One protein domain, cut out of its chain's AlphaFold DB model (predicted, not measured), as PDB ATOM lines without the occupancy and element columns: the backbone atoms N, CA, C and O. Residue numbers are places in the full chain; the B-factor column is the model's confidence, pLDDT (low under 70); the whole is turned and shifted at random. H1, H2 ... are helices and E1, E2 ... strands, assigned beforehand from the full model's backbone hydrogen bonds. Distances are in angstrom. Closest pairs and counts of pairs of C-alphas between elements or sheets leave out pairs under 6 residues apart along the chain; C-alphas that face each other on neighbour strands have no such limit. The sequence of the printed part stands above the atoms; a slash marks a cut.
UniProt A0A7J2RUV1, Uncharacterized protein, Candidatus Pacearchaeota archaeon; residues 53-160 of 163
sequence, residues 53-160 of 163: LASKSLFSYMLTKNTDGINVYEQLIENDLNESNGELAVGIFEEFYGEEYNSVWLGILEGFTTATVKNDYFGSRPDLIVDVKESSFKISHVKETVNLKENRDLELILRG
ATOM      1  N   LEU A  53      35.191  -5.302  45.151       89.00
ATOM      2  CA  LEU A  53      35.459  -6.188  46.269       89.00
ATOM      3  C   LEU A  53      36.876  -5.952  46.786       89.00
ATOM      4  O   LEU A  53      37.025  -5.686  47.971       89.00
ATOM      5  N   ALA A  54      37.885  -5.932  45.908       90.25
ATOM      6  CA  ALA A  54      39.268  -5.623  46.293       90.25
ATOM      7  C   ALA A  54      39.385  -4.246  46.965       90.25
ATOM      8  O   ALA A  54      40.000  -4.115  48.022       90.25
ATOM      9  N   SER A  55      38.716  -3.232  46.410       90.75
ATOM     10  CA  SER A  55      38.688  -1.873  46.961       90.75
ATOM     11  C   SER A  55      38.047  -1.831  48.358       90.75
ATOM     12  O   SER A  55      38.563  -1.186  49.272       90.75
ATOM     13  N   LYS A  56      36.940  -2.562  48.564       92.00
ATOM     14  CA  LYS A  56      36.278  -2.678  49.876       92.00
ATOM     15  C   LYS A  56      37.111  -3.469  50.883       92.00
ATOM     16  O   LYS A  56      37.143  -3.081  52.049       92.00
ATOM     17  N   SER A  57      37.779  -4.536  50.454       94.00
ATOM     18  CA  SER A  57      38.670  -5.335  51.300       94.00
ATOM     19  C   SER A  57      39.881  -4.518  51.740       94.00
ATOM     20  O   SER A  57      40.170  -4.471  52.932       94.00
ATOM     21  N   LEU A  58      40.512  -3.775  50.823       95.31
ATOM     22  CA  LEU A  58      41.611  -2.857  51.136       95.31
ATOM     23  C   LEU A  58      41.188  -1.778  52.133       95.31
ATOM     24  O   LEU A  58      41.877  -1.531  53.119       95.31
ATOM     25  N   PHE A  59      40.016  -1.181  51.924       94.50
ATOM     26  CA  PHE A  59      39.467  -0.208  52.861       94.50
ATOM     27  C   PHE A  59      39.173  -0.809  54.243       94.50
ATOM     28  O   PHE A  59      39.494  -0.205  55.263       94.50
ATOM     29  N   SER A  60      38.601  -2.012  54.290       95.81
ATOM     30  CA  SER A  60      38.281  -2.692  55.552       95.81
ATOM     31  C   SER A  60      39.546  -3.094  56.316       95.81
ATOM     32  O   SER A  60      39.617  -2.898  57.527       95.81
ATOM     33  N   TYR A  61      40.568  -3.578  55.605       96.38
ATOM     34  CA  TYR A  61      41.894  -3.850  56.156       96.38
ATOM     35  C   TYR A  61      42.481  -2.603  56.830       96.38
ATOM     36  O   TYR A  61      42.834  -2.654  58.002       96.38
ATOM     37  N   MET A  62      42.468  -1.455  56.148       95.88
ATOM     38  CA  MET A  62      42.974  -0.190  56.699       95.88
ATOM     39  C   MET A  62      42.252   0.272  57.972       95.88
ATOM     40  O   MET A  62      42.871   0.878  58.845       95.88
ATOM     41  N   LEU A  63      40.952  -0.008  58.088       96.50
ATOM     42  CA  LEU A  63      40.152   0.325  59.270       96.50
ATOM     43  C   LEU A  63      40.277  -0.695  60.407       96.50
ATOM     44  O   LEU A  63      39.802  -0.428  61.515       96.50
ATOM     45  N   THR A  64      40.879  -1.856  60.149       95.88
ATOM     46  CA  THR A  64      41.032  -2.902  61.159       95.88
ATOM     47  C   THR A  64      41.971  -2.418  62.252       95.88
ATOM     48  O   THR A  64      43.000  -1.805  61.974       95.88
ATOM     49  N   LYS A  65      41.590  -2.657  63.508       94.00
ATOM     50  CA  LYS A  65      42.335  -2.218  64.689       94.00
ATOM     51  C   LYS A  65      43.119  -3.372  65.286       94.00
ATOM     52  O   LYS A  65      42.609  -4.489  65.351       94.00
ATOM     53  N   ASN A  66      44.324  -3.077  65.756       89.12
ATOM     54  CA  ASN A  66      45.082  -4.002  66.590       89.12
ATOM     55  C   ASN A  66      44.523  -4.039  68.030       89.12
ATOM     56  O   ASN A  66      43.541  -3.367  68.362       89.12
ATOM     57  N   THR A  67      45.174  -4.812  68.900       88.69
ATOM     58  CA  THR A  67      44.831  -4.923  70.329       88.69
ATOM     59  C   THR A  67      44.895  -3.595  71.081       88.69
ATOM     60  O   THR A  67      44.168  -3.416  72.054       88.69
ATOM     61  N   ASP A  68      45.702  -2.650  70.599       88.88
ATOM     62  CA  ASP A  68      45.866  -1.314  71.182       88.88
ATOM     63  C   ASP A  68      44.836  -0.303  70.648       88.88
ATOM     64  O   ASP A  68      44.822   0.861  71.045       88.88
ATOM     65  N   GLY A  69      43.945  -0.730  69.746       92.56
ATOM     66  CA  GLY A  69      42.898   0.106  69.162       92.56
ATOM     67  C   GLY A  69      43.363   1.021  68.023       92.56
ATOM     68  O   GLY A  69      42.543   1.798  67.522       92.56
ATOM     69  N   ILE A  70      44.625   0.911  67.599       93.12
ATOM     70  CA  ILE A  70      45.220   1.671  66.494       93.12
ATOM     71  C   ILE A  70      44.874   0.967  65.186       93.12
ATOM     72  O   ILE A  70      45.088  -0.242  65.039       93.12
ATOM     73  N   ASN A  71      44.319   1.711  64.229       95.69
ATOM     74  CA  ASN A  71      43.974   1.135  62.934       95.69
ATOM     75  C   ASN A  71      45.217   0.926  62.055       95.69
ATOM     76  O   ASN A  71      46.247   1.574  62.232       95.69
ATOM     77  N   VAL A  72      45.125  -0.000  61.106       95.38
ATOM     78  CA  VAL A  72      46.227  -0.317  60.190       95.38
ATOM     79  C   VAL A  72      46.668   0.910  59.389       95.38
ATOM     80  O   VAL A  72      47.862   1.085  59.173       95.38
ATOM     81  N   TYR A  73      45.747   1.785  58.979       94.69
ATOM     82  CA  TYR A  73      46.105   3.014  58.264       94.69
ATOM     83  C   TYR A  73      47.081   3.892  59.065       94.69
ATOM     84  O   TYR A  73      48.123   4.279  58.544       94.69
ATOM     85  N   GLU A  74      46.790   4.142  60.341       93.81
ATOM     86  CA  GLU A  74      47.655   4.891  61.258       93.81
ATOM     87  C   GLU A  74      49.010   4.202  61.447       93.81
ATOM     88  O   GLU A  74      50.041   4.870  61.435       93.81
ATOM     89  N   GLN A  75      49.032   2.870  61.530       93.88
ATOM     90  CA  GLN A  75      50.286   2.116  61.619       93.88
ATOM     91  C   GLN A  75      51.151   2.285  60.360       93.88
ATOM     92  O   GLN A  75      52.365   2.462  60.474       93.88
ATOM     93  N   LEU A  76      50.533   2.248  59.173       94.00
ATOM     94  CA  LEU A  76      51.223   2.323  57.882       94.00
ATOM     95  C   LEU A  76      51.648   3.747  57.501       94.00
ATOM     96  O   LEU A  76      52.543   3.907  56.674       94.00
ATOM     97  N   ILE A  77      51.061   4.792  58.098       92.06
ATOM     98  CA  ILE A  77      51.543   6.171  57.898       92.06
ATOM     99  C   ILE A  77      53.003   6.301  58.341       92.06
ATOM    100  O   ILE A  77      53.785   6.974  57.665       92.06
ATOM    101  N   GLU A  78      53.365   5.659  59.450       86.00
ATOM    102  CA  GLU A  78      54.682   5.804  60.079       86.00
ATOM    103  C   GLU A  78      55.606   4.605  59.838       86.00
ATOM    104  O   GLU A  78      56.821   4.751  59.940       86.00
ATOM    105  N   ASN A  79      55.053   3.438  59.498       88.94
ATOM    106  CA  ASN A  79      55.807   2.192  59.369       88.94
ATOM    107  C   ASN A  79      55.501   1.467  58.053       88.94
ATOM    108  O   ASN A  79      54.554   1.802  57.338       88.94
ATOM    109  N   ASP A  80      56.315   0.465  57.732       92.69
ATOM    110  CA  ASP A  80      56.023  -0.509  56.679       92.69
ATOM    111  C   ASP A  80      55.154  -1.664  57.206       92.69
ATOM    112  O   ASP A  80      54.691  -1.656  58.354       92.69
ATOM    113  N   LEU A  81      54.916  -2.667  56.353       94.44
ATOM    114  CA  LEU A  81      54.276  -3.904  56.784       94.44
ATOM    115  C   LEU A  81      55.114  -4.575  57.886       94.44
ATOM    116  O   LEU A  81      56.317  -4.779  57.731       94.44
ATOM    117  N   ASN A  82      54.469  -4.927  58.991       94.00
ATOM    118  CA  ASN A  82      55.053  -5.582  60.159       94.00
ATOM    119  C   ASN A  82      54.273  -6.858  60.498       94.00
ATOM    120  O   ASN A  82      53.296  -7.165  59.828       94.00
ATOM    121  N   GLU A  83      54.694  -7.598  61.523       93.56
ATOM    122  CA  GLU A  83      54.101  -8.905  61.855       93.56
ATOM    123  C   GLU A  83      52.576  -8.809  62.020       93.56
ATOM    124  O   GLU A  83      51.831  -9.572  61.419       93.56
ATOM    125  N   SER A  84      52.084  -7.783  62.721       91.88
ATOM    126  CA  SER A  84      50.650  -7.632  62.975       91.88
ATOM    127  C   SER A  84      49.840  -7.298  61.721       91.88
ATOM    128  O   SER A  84      48.800  -7.911  61.484       91.88
ATOM    129  N   ASN A  85      50.257  -6.295  60.944       94.69
ATOM    130  CA  ASN A  85      49.469  -5.839  59.797       94.69
ATOM    131  C   ASN A  85      49.777  -6.640  58.517       94.69
ATOM    132  O   ASN A  85      48.887  -6.855  57.699       94.69
ATOM    133  N   GLY A  86      50.992  -7.166  58.384       95.44
ATOM    134  CA  GLY A  86      51.441  -7.998  57.279       95.44
ATOM    135  C   GLY A  86      50.821  -9.389  57.310       95.44
ATOM    136  O   GLY A  86      50.283  -9.817  56.292       95.44
ATOM    137  N   GLU A  87      50.792 -10.068  58.464       95.06
ATOM    138  CA  GLU A  87      50.104 -11.366  58.579       95.06
ATOM    139  C   GLU A  87      48.596 -11.223  58.355       95.06
ATOM    140  O   GLU A  87      47.992 -12.018  57.634       95.06
ATOM    141  N   LEU A  88      47.991 -10.159  58.898       95.00
ATOM    142  CA  LEU A  88      46.591  -9.834  58.629       95.00
ATOM    143  C   LEU A  88      46.350  -9.609  57.129       95.00
ATOM    144  O   LEU A  88      45.357 -10.088  56.584       95.00
ATOM    145  N   ALA A  89      47.246  -8.883  56.457       96.44
ATOM    146  CA  ALA A  89      47.153  -8.661  55.023       96.44
ATOM    147  C   ALA A  89      47.247  -9.976  54.240       96.44
ATOM    148  O   ALA A  89      46.463 -10.169  53.316       96.44
ATOM    149  N   VAL A  90      48.162 -10.881  54.595       96.19
ATOM    150  CA  VAL A  90      48.278 -12.204  53.956       96.19
ATOM    151  C   VAL A  90      46.980 -12.992  54.127       96.19
ATOM    152  O   VAL A  90      46.393 -13.418  53.132       96.19
ATOM    153  N   GLY A  91      46.462 -13.083  55.355       94.06
ATOM    154  CA  GLY A  91      45.210 -13.790  55.643       94.06
ATOM    155  C   GLY A  91      43.993 -13.212  54.913       94.06
ATOM    156  O   GLY A  91      43.082 -13.943  54.544       94.06
ATOM    157  N   ILE A  92      43.961 -11.901  54.652       93.69
ATOM    158  CA  ILE A  92      42.872 -11.287  53.882       93.69
ATOM    159  C   ILE A  92      43.094 -11.459  52.384       93.69
ATOM    160  O   ILE A  92      42.181 -11.864  51.677       93.69
ATOM    161  N   PHE A  93      44.258 -11.074  51.863       95.31
ATOM    162  CA  PHE A  93      44.429 -10.905  50.426       95.31
ATOM    163  C   PHE A  93      44.923 -12.171  49.736       95.31
ATOM    164  O   PHE A  93      44.431 -12.495  48.657       95.31
ATOM    165  N   GLU A  94      45.876 -12.889  50.326       92.69
ATOM    166  CA  GLU A  94      46.409 -14.106  49.716       92.69
ATOM    167  C   GLU A  94      45.405 -15.254  49.817       92.69
ATOM    168  O   GLU A  94      45.130 -15.900  48.810       92.69
ATOM    169  N   GLU A  95      44.767 -15.451  50.973       90.69
ATOM    170  CA  GLU A  95      43.769 -16.520  51.120       90.69
ATOM    171  C   GLU A  95      42.500 -16.250  50.299       90.69
ATOM    172  O   GLU A  95      41.962 -17.162  49.675       90.69
ATOM    173  N   PHE A  96      42.023 -15.001  50.252       90.19
ATOM    174  CA  PHE A  96      40.764 -14.684  49.572       90.19
ATOM    175  C   PHE A  96      40.915 -14.534  48.053       90.19
ATOM    176  O   PHE A  96      40.021 -14.924  47.304       90.19
ATOM    177  N   TYR A  97      42.026 -13.962  47.577       91.25
ATOM    178  CA  TYR A  97      42.235 -13.702  46.147       91.25
ATOM    179  C   TYR A  97      43.241 -14.654  45.491       91.25
ATOM    180  O   TYR A  97      43.305 -14.693  44.263       91.25
ATOM    181  N   GLY A  98      44.010 -15.436  46.250       88.06
ATOM    182  CA  GLY A  98      45.033 -16.336  45.705       88.06
ATOM    183  C   GLY A  98      44.480 -17.494  44.869       88.06
ATOM    184  O   GLY A  98      45.175 -18.010  43.997       88.06
ATOM    185  N   GLU A  99      43.218 -17.887  45.068       87.31
ATOM    186  CA  GLU A  99      42.567 -18.883  44.207       87.31
ATOM    187  C   GLU A  99      42.145 -18.283  42.855       87.31
ATOM    188  O   GLU A  99      42.322 -18.900  41.792       87.31
ATOM    189  N   GLU A 100      41.612 -17.060  42.910       85.00
ATOM    190  CA  GLU A 100      41.033 -16.338  41.778       85.00
ATOM    191  C   GLU A 100      42.097 -15.692  40.877       85.00
ATOM    192  O   GLU A 100      41.900 -15.590  39.665       85.00
ATOM    193  N   TYR A 101      43.229 -15.281  41.447       87.38
ATOM    194  CA  TYR A 101      44.316 -14.588  40.757       87.38
ATOM    195  C   TYR A 101      45.601 -15.422  40.774       87.38
ATOM    196  O   TYR A 101      45.811 -16.277  41.622       87.38
ATOM    197  N   ASN A 102      46.490 -15.188  39.809       88.00
ATOM    198  CA  ASN A 102      47.768 -15.901  39.714       88.00
ATOM    199  C   ASN A 102      48.818 -15.353  40.687       88.00
ATOM    200  O   ASN A 102      49.754 -16.062  41.038       88.00
ATOM    201  N   SER A 103      48.708 -14.078  41.060       89.94
ATOM    202  CA  SER A 103      49.549 -13.478  42.089       89.94
ATOM    203  C   SER A 103      48.825 -12.334  42.783       89.94
ATOM    204  O   SER A 103      48.166 -11.523  42.124       89.94
ATOM    205  N   VAL A 104      49.037 -12.235  44.088       93.69
ATOM    206  CA  VAL A 104      48.560 -11.159  44.953       93.69
ATOM    207  C   VAL A 104      49.782 -10.453  45.521       93.69
ATOM    208  O   VAL A 104      50.731 -11.106  45.946       93.69
ATOM    209  N   TRP A 105      49.783  -9.127  45.506       95.12
ATOM    210  CA  TRP A 105      50.843  -8.343  46.119       95.12
ATOM    211  C   TRP A 105      50.270  -7.106  46.793       95.12
ATOM    212  O   TRP A 105      49.536  -6.352  46.161       95.12
ATOM    213  N   LEU A 106      50.628  -6.887  48.054       95.81
ATOM    214  CA  LEU A 106      50.361  -5.653  48.781       95.81
ATOM    215  C   LEU A 106      51.695  -5.084  49.267       95.81
ATOM    216  O   LEU A 106      52.517  -5.818  49.816       95.81
ATOM    217  N   GLY A 107      51.912  -3.785  49.099       94.50
ATOM    218  CA  GLY A 107      53.110  -3.135  49.617       94.50
ATOM    219  C   GLY A 107      53.054  -1.619  49.550       94.50
ATOM    220  O   GLY A 107      52.141  -1.043  48.958       94.50
ATOM    221  N   ILE A 108      54.038  -0.978  50.179       92.88
ATOM    222  CA  ILE A 108      54.186   0.477  50.183       92.88
ATOM    223  C   ILE A 108      55.183   0.882  49.099       92.88
ATOM    224  O   ILE A 108      56.258   0.294  48.966       92.88
ATOM    225  N   LEU A 109      54.808   1.881  48.311       89.62
ATOM    226  CA  LEU A 109      55.662   2.552  47.345       89.62
ATOM    227  C   LEU A 109      56.037   3.925  47.885       89.62
ATOM    228  O   LEU A 109      55.159   4.698  48.260       89.62
ATOM    229  N   GLU A 110      57.327   4.242  47.873       86.94
ATOM    230  CA  GLU A 110      57.828   5.562  48.253       86.94
ATOM    231  C   GLU A 110      58.323   6.306  47.008       86.94
ATOM    232  O   GLU A 110      59.294   5.903  46.364       86.94
ATOM    233  N   GLY A 111      57.644   7.395  46.646       79.56
ATOM    234  CA  GLY A 111      58.006   8.235  45.503       79.56
ATOM    235  C   GLY A 111      57.914   7.541  44.135       79.56
ATOM    236  O   GLY A 111      57.172   6.585  43.928       79.56
ATOM    237  N   PHE A 112      58.676   8.047  43.159       64.56
ATOM    238  CA  PHE A 112      58.728   7.519  41.788       64.56
ATOM    239  C   PHE A 112      59.814   6.444  41.646       64.56
ATOM    240  O   PHE A 112      60.774   6.617  40.895       64.56
ATOM    241  N   THR A 113      59.713   5.344  42.390       60.50
ATOM    242  CA  THR A 113      60.677   4.245  42.243       60.50
ATOM    243  C   THR A 113      60.226   3.269  41.157       60.50
ATOM    244  O   THR A 113      59.103   2.774  41.140       60.50
ATOM    245  N   THR A 114      61.125   2.995  40.209       58.56
ATOM    246  CA  THR A 114      60.994   1.921  39.207       58.56
ATOM    247  C   THR A 114      61.668   0.625  39.664       58.56
ATOM    248  O   THR A 114      61.715  -0.347  38.913       58.56
ATOM    249  N   ALA A 115      62.227   0.614  40.879       63.91
ATOM    250  CA  ALA A 115      62.909  -0.535  41.447       63.91
ATOM    251  C   ALA A 115      61.916  -1.651  41.800       63.91
ATOM    252  O   ALA A 115      60.757  -1.397  42.134       63.91
ATOM    253  N   THR A 116      62.386  -2.897  41.753       72.50
ATOM    254  CA  THR A 116      61.641  -4.057  42.249       72.50
ATOM    255  C   THR A 116      61.427  -3.905  43.755       72.50
ATOM    256  O   THR A 116      62.319  -4.195  44.549       72.50
ATOM    257  N   VAL A 117      60.251  -3.416  44.148       86.38
ATOM    258  CA  VAL A 117      59.859  -3.303  45.556       86.38
ATOM    259  C   VAL A 117      59.568  -4.700  46.089       86.38
ATOM    260  O   VAL A 117      58.807  -5.446  45.477       86.38
ATOM    261  N   LYS A 118      60.184  -5.074  47.209       91.44
ATOM    262  CA  LYS A 118      59.974  -6.360  47.877       91.44
ATOM    263  C   LYS A 118      59.571  -6.112  49.325       91.44
ATOM    264  O   LYS A 118      60.121  -5.214  49.951       91.44
ATOM    265  N   ASN A 119      58.660  -6.921  49.849       93.06
ATOM    266  CA  ASN A 119      58.402  -7.006  51.285       93.06
ATOM    267  C   ASN A 119      58.406  -8.470  51.751       93.06
ATOM    268  O   ASN A 119      58.413  -9.392  50.930       93.06
ATOM    269  N   ASP A 120      58.433  -8.668  53.066       95.06
ATOM    270  CA  ASP A 120      58.590  -9.991  53.681       95.06
ATOM    271  C   ASP A 120      57.333 -10.870  53.593       95.06
ATOM    272  O   ASP A 120      57.426 -12.078  53.790       95.06
ATOM    273  N   TYR A 121      56.183 -10.293  53.234       95.81
ATOM    274  CA  TYR A 121      54.880 -10.966  53.233       95.81
ATOM    275  C   TYR A 121      54.468 -11.420  51.830       95.81
ATOM    276  O   TYR A 121      54.143 -12.578  51.613       95.81
ATOM    277  N   PHE A 122      54.549 -10.519  50.849       94.69
ATOM    278  CA  PHE A 122      54.106 -10.750  49.470       94.69
ATOM    279  C   PHE A 122      55.266 -10.923  48.483       94.69
ATOM    280  O   PHE A 122      55.064 -11.048  47.274       94.69
ATOM    281  N   GLY A 123      56.507 -10.889  48.972       93.31
ATOM    282  CA  GLY A 123      57.689 -10.973  48.130       93.31
ATOM    283  C   GLY A 123      57.806  -9.779  47.182       93.31
ATOM    284  O   GLY A 123      57.608  -8.625  47.571       93.31
ATOM    285  N   SER A 124      58.223 -10.052  45.945       92.12
ATOM    286  CA  SER A 124      58.540  -9.016  44.960       92.12
ATOM    287  C   SER A 124      57.295  -8.527  44.230       92.12
ATOM    288  O   SER A 124      56.498  -9.322  43.733       92.12
ATOM    289  N   ARG A 125      57.191  -7.207  44.086       90.69
ATOM    290  CA  ARG A 125      56.155  -6.538  43.311       90.69
ATOM    291  C   ARG A 125      56.146  -7.064  41.874       90.69
ATOM    292  O   ARG A 125      57.189  -7.014  41.216       90.69
ATOM    293  N   PRO A 126      55.002  -7.542  41.362       86.81
ATOM    294  CA  PRO A 126      54.918  -8.027  39.996       86.81
ATOM    295  C   PRO A 126      55.022  -6.868  38.999       86.81
ATOM    296  O   PRO A 126      54.412  -5.812  39.181       86.81
ATOM    297  N   ASP A 127      55.740  -7.092  37.898       79.12
ATOM    298  CA  ASP A 127      55.760  -6.146  36.785       79.12
ATOM    299  C   ASP A 127      54.362  -6.015  36.173       79.12
ATOM    300  O   ASP A 127      53.731  -6.998  35.769       79.12
ATOM    301  N   LEU A 128      53.894  -4.771  36.072       72.75
ATOM    302  CA  LEU A 128      52.625  -4.415  35.430       72.75
ATOM    303  C   LEU A 128      52.759  -4.272  33.902       72.75
ATOM    304  O   LEU A 128      51.782  -3.950  33.225       72.75
ATOM    305  N   ILE A 129      53.960  -4.491  33.350       60.75
ATOM    306  CA  ILE A 129      54.220  -4.401  31.911       60.75
ATOM    307  C   ILE A 129      53.535  -5.581  31.209       60.75
ATOM    308  O   ILE A 129      53.840  -6.750  31.447       60.75
ATOM    309  N   VAL A 130      52.575  -5.246  30.348       55.50
ATOM    310  CA  VAL A 130      51.824  -6.174  29.498       55.50
ATOM    311  C   VAL A 130      52.705  -6.566  28.313       55.50
ATOM    312  O   VAL A 130      53.200  -5.691  27.606       55.50
ATOM    313  N   ASP A 131      52.889  -7.867  28.081       43.06
ATOM    314  CA  ASP A 131      53.557  -8.369  26.878       43.06
ATOM    315  C   ASP A 131      52.671  -8.040  25.664       43.06
ATOM    316  O   ASP A 131      51.586  -8.602  25.487       43.06
ATOM    317  N   VAL A 132      53.082  -7.046  24.872       44.62
ATOM    318  CA  VAL A 132      52.357  -6.572  23.687       44.62
ATOM    319  C   VAL A 132      52.609  -7.561  22.549       44.62
ATOM    320  O   VAL A 132      53.361  -7.286  21.619       44.62
ATOM    321  N   LYS A 133      51.996  -8.743  22.624       41.31
ATOM    322  CA  LYS A 133      51.838  -9.616  21.459       41.31
ATOM    323  C   LYS A 133      50.418  -9.500  20.926       41.31
ATOM    324  O   LYS A 133      49.439  -9.582  21.662       41.31
ATOM    325  N   GLU A 134      50.359  -9.219  19.633       44.78
ATOM    326  CA  GLU A 134      49.198  -8.803  18.856       44.78
ATOM    327  C   GLU A 134      47.913  -9.602  19.143       44.78
ATOM    328  O   GLU A 134      47.912 -10.828  19.239       44.78
ATOM    329  N   SER A 135      46.794  -8.866  19.148       40.75
ATOM    330  CA  SER A 135      45.402  -9.295  18.902       40.75
ATOM    331  C   SER A 135      44.472  -9.729  20.048       40.75
ATOM    332  O   SER A 135      43.288  -9.921  19.780       40.75
ATOM    333  N   SER A 136      44.872  -9.743  21.327       43.31
ATOM    334  CA  SER A 136      43.863  -9.780  22.408       43.31
ATOM    335  C   SER A 136      44.310  -9.058  23.681       43.31
ATOM    336  O   SER A 136      45.058  -9.581  24.500       43.31
ATOM    337  N   PHE A 137      43.826  -7.829  23.871       47.91
ATOM    338  CA  PHE A 137      43.974  -7.100  25.131       47.91
ATOM    339  C   PHE A 137      43.124  -7.778  26.218       47.91
ATOM    340  O   PHE A 137      42.005  -7.356  26.496       47.91
ATOM    341  N   LYS A 138      43.634  -8.833  26.860       52.38
ATOM    342  CA  LYS A 138      43.137  -9.256  28.176       52.38
ATOM    343  C   LYS A 138      44.026  -8.646  29.250       52.38
ATOM    344  O   LYS A 138      44.932  -9.288  29.777       52.38
ATOM    345  N   ILE A 139      43.755  -7.382  29.573       54.62
ATOM    346  CA  ILE A 139      44.259  -6.780  30.809       54.62
ATOM    347  C   ILE A 139      43.571  -7.528  31.952       54.62
ATOM    348  O   ILE A 139      42.369  -7.387  32.156       54.62
ATOM    349  N   SER A 140      44.317  -8.382  32.644       69.12
ATOM    350  CA  SER A 140      43.817  -9.184  33.760       69.12
ATOM    351  C   SER A 140      44.587  -8.840  35.026       69.12
ATOM    352  O   SER A 140      45.238  -9.674  35.639       69.12
ATOM    353  N   HIS A 141      44.629  -7.558  35.369       78.50
ATOM    354  CA  HIS A 141      45.146  -7.156  36.665       78.50
ATOM    355  C   HIS A 141      44.254  -6.091  37.277       78.50
ATOM    356  O   HIS A 141      43.819  -5.178  36.581       78.50
ATOM    357  N   VAL A 142      43.998  -6.225  38.571       86.00
ATOM    358  CA  VAL A 142      43.377  -5.205  39.408       86.00
ATOM    359  C   VAL A 142      44.507  -4.496  40.131       86.00
ATOM    360  O   VAL A 142      45.387  -5.144  40.699       86.00
ATOM    361  N   LYS A 143      44.485  -3.168  40.099       89.12
ATOM    362  CA  LYS A 143      45.391  -2.333  40.875       89.12
ATOM    363  C   LYS A 143      44.556  -1.361  41.695       89.12
ATOM    364  O   LYS A 143      43.827  -0.552  41.130       89.12
ATOM    365  N   GLU A 144      44.692  -1.432  43.010       89.69
ATOM    366  CA  GLU A 144      44.133  -0.453  43.938       89.69
ATOM    367  C   GLU A 144      45.286   0.298  44.606       89.69
ATOM    368  O   GLU A 144      46.337  -0.274  44.900       89.69
ATOM    369  N   THR A 145      45.114   1.597  44.824       90.44
ATOM    370  CA  THR A 145      46.145   2.443  45.431       90.44
ATOM    371  C   THR A 145      45.503   3.394  46.425       90.44
ATOM    372  O   THR A 145      44.477   4.008  46.122       90.44
ATOM    373  N   VAL A 146      46.104   3.516  47.606       90.75
ATOM    374  CA  VAL A 146      45.685   4.438  48.661       90.75
ATOM    375  C   VAL A 146      46.871   5.291  49.076       90.75
ATOM    376  O   VAL A 146      47.926   4.771  49.424       90.75
ATOM    377  N   ASN A 147      46.679   6.606  49.071       91.81
ATOM    378  CA  ASN A 147      47.696   7.543  49.524       91.81
ATOM    379  C   ASN A 147      47.748   7.564  51.059       91.81
ATOM    380  O   ASN A 147      46.724   7.781  51.709       91.81
ATOM    381  N   LEU A 148      48.930   7.325  51.626       87.56
ATOM    382  CA  LEU A 148      49.157   7.343  53.071       87.56
ATOM    383  C   LEU A 148      49.564   8.752  53.519       87.56
ATOM    384  O   LEU A 148      48.772   9.447  54.153       87.56
ATOM    385  N   LYS A 149      50.789   9.178  53.173       88.50
ATOM    386  CA  LYS A 149      51.372  10.495  53.489       88.50
ATOM    387  C   LYS A 149      52.674  10.700  52.696       88.50
ATOM    388  O   LYS A 149      53.357   9.727  52.418       88.50
ATOM    389  N   GLU A 150      53.043  11.942  52.359       80.12
ATOM    390  CA  GLU A 150      54.404  12.305  51.885       80.12
ATOM    391  C   GLU A 150      54.955  11.423  50.735       80.12
ATOM    392  O   GLU A 150      56.098  10.981  50.762       80.12
ATOM    393  N   ASN A 151      54.146  11.184  49.694       83.69
ATOM    394  CA  ASN A 151      54.468  10.300  48.555       83.69
ATOM    395  C   ASN A 151      54.628   8.808  48.906       83.69
ATOM    396  O   ASN A 151      55.252   8.073  48.139       83.69
ATOM    397  N   ARG A 152      54.066   8.359  50.031       88.69
ATOM    398  CA  ARG A 152      53.895   6.940  50.352       88.69
ATOM    399  C   ARG A 152      52.511   6.487  49.907       88.69
ATOM    400  O   ARG A 152      51.500   7.009  50.384       88.69
ATOM    401  N   ASP A 153      52.480   5.512  49.011       91.44
ATOM    402  CA  ASP A 153      51.258   4.905  48.496       91.44
ATOM    403  C   ASP A 153      51.213   3.427  48.886       91.44
ATOM    404  O   ASP A 153      52.141   2.674  48.608       91.44
ATOM    405  N   LEU A 154      50.114   2.994  49.499       93.44
ATOM    406  CA  LEU A 154      49.802   1.579  49.658       93.44
ATOM    407  C   LEU A 154      49.194   1.071  48.352       93.44
ATOM    408  O   LEU A 154      48.184   1.603  47.890       93.44
ATOM    409  N   GLU A 155      49.773   0.032  47.766       93.00
ATOM    410  CA  GLU A 155      49.329  -0.525  46.493       93.00
ATOM    411  C   GLU A 155      48.994  -2.011  46.640       93.00
ATOM    412  O   GLU A 155      49.808  -2.795  47.124       93.00
ATOM    413  N   LEU A 156      47.792  -2.387  46.194       93.75
ATOM    414  CA  LEU A 156      47.343  -3.768  46.042       93.75
ATOM    415  C   LEU A 156      47.320  -4.110  44.551       93.75
ATOM    416  O   LEU A 156      46.641  -3.441  43.769       93.75
ATOM    417  N   ILE A 157      48.019  -5.173  44.166       92.06
ATOM    418  CA  ILE A 157      48.029  -5.725  42.816       92.06
ATOM    419  C   ILE A 157      47.497  -7.154  42.866       92.06
ATOM    420  O   ILE A 157      48.085  -8.027  43.499       92.06
ATOM    421  N   LEU A 158      46.423  -7.407  42.124       90.94
ATOM    422  CA  LEU A 158      45.928  -8.749  41.835       90.94
ATOM    423  C   LEU A 158      46.177  -9.013  40.353       90.94
ATOM    424  O   LEU A 158      45.615  -8.319  39.509       90.94
ATOM    425  N   ARG A 159      47.032  -9.973  40.003       87.75
ATOM    426  CA  ARG A 159      47.380 -10.282  38.606       87.75
ATOM    427  C   ARG A 159      46.878 -11.670  38.241       87.75
ATOM    428  O   ARG A 159      47.162 -12.641  38.928       87.75
ATOM    429  N   GLY A 160      46.191 -11.779  37.116       77.94
ATOM    430  CA  GLY A 160      45.603 -13.007  36.599       77.94
ATOM    431  C   GLY A 160      44.177 -12.789  36.107       77.94
ATOM    432  O   GLY A 160      43.491 -11.845  36.496       77.94
TER     433      GLY A 160
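Overview. This is residues 53 to 160 of the 163 residues of an uncharacterized protein of Candidatus Pacearchaeota archaeon (UniProt A0A7J2RUV1). What is the main picture? A twisted antiparallel sheet, E1 E3 E2, has H1, H2 and H3 over one face, making two layers; residues 131 to 137 of the loop before E2 stick out. What builds it? The printed part has 108 residues, with named elements in the order H1 H2 H3 E1 E2 E3, class mixed. It is compact, with a radius of gyration of the C-alphas of 14.4 A, and elongated, spanning 53 by 30 by 22 A.

Arrangement. How do the strands pair? Inner strand E3, residues 152 to 159, is antiparallel to edge strands E1, residues 103 to 110, and E2, residues 141 to 149. N 105 and O 157, 2.8 A, and N 144 and O 156, 2.9 A, are within hydrogen-bond range; E2 and E3 form a hairpin. Where are the helices? H3, residues 83 to 97, is over E1 at a height over the sheet of 8.6 A. On the same face, H1, residues 53 to 63, is over E3 and E2 at 10.1 A, and H2, residues 72 to 78, is over E3 at 9.1 A and only just not over E2, with 2 C-alphas falling there. How do helices meet? H1 touches residues 88 to 92 of H3 alone, closest C-alphas Tyr 61 and Ala 89, 7.2 A, at a shallow tilt of 16 degrees, opposite ways. H1 touches H2, closest C-alphas Met 62 and Tyr 73, 4.7 A. Each O i to N i+4 pair is within hydrogen-bond range in H1, 2 of 3 in H2 and 9 of 11 in H3.

Along the chain. How long are the elements? E2 measures 25.2 A, E3 21.8 A, E1 21.7 A, H3 20.3 A, H1 15.3 A and H2 10.4 A. Where are anchors? C-alpha 53 is at (35.459, -6.188, 46.269) and C-alpha 159 at (47.380, -10.282, 38.606).

Size, cuts and confidence. How large is it? The farthest C-alphas, Asp 68 and Glu 134, are 53.0 A apart. Any cut or weak place? The printed part has no cut; the E1 to E2 link is long, 30 residues, and pLDDT is under 70 at residues 112 to 115 and 129 to 140.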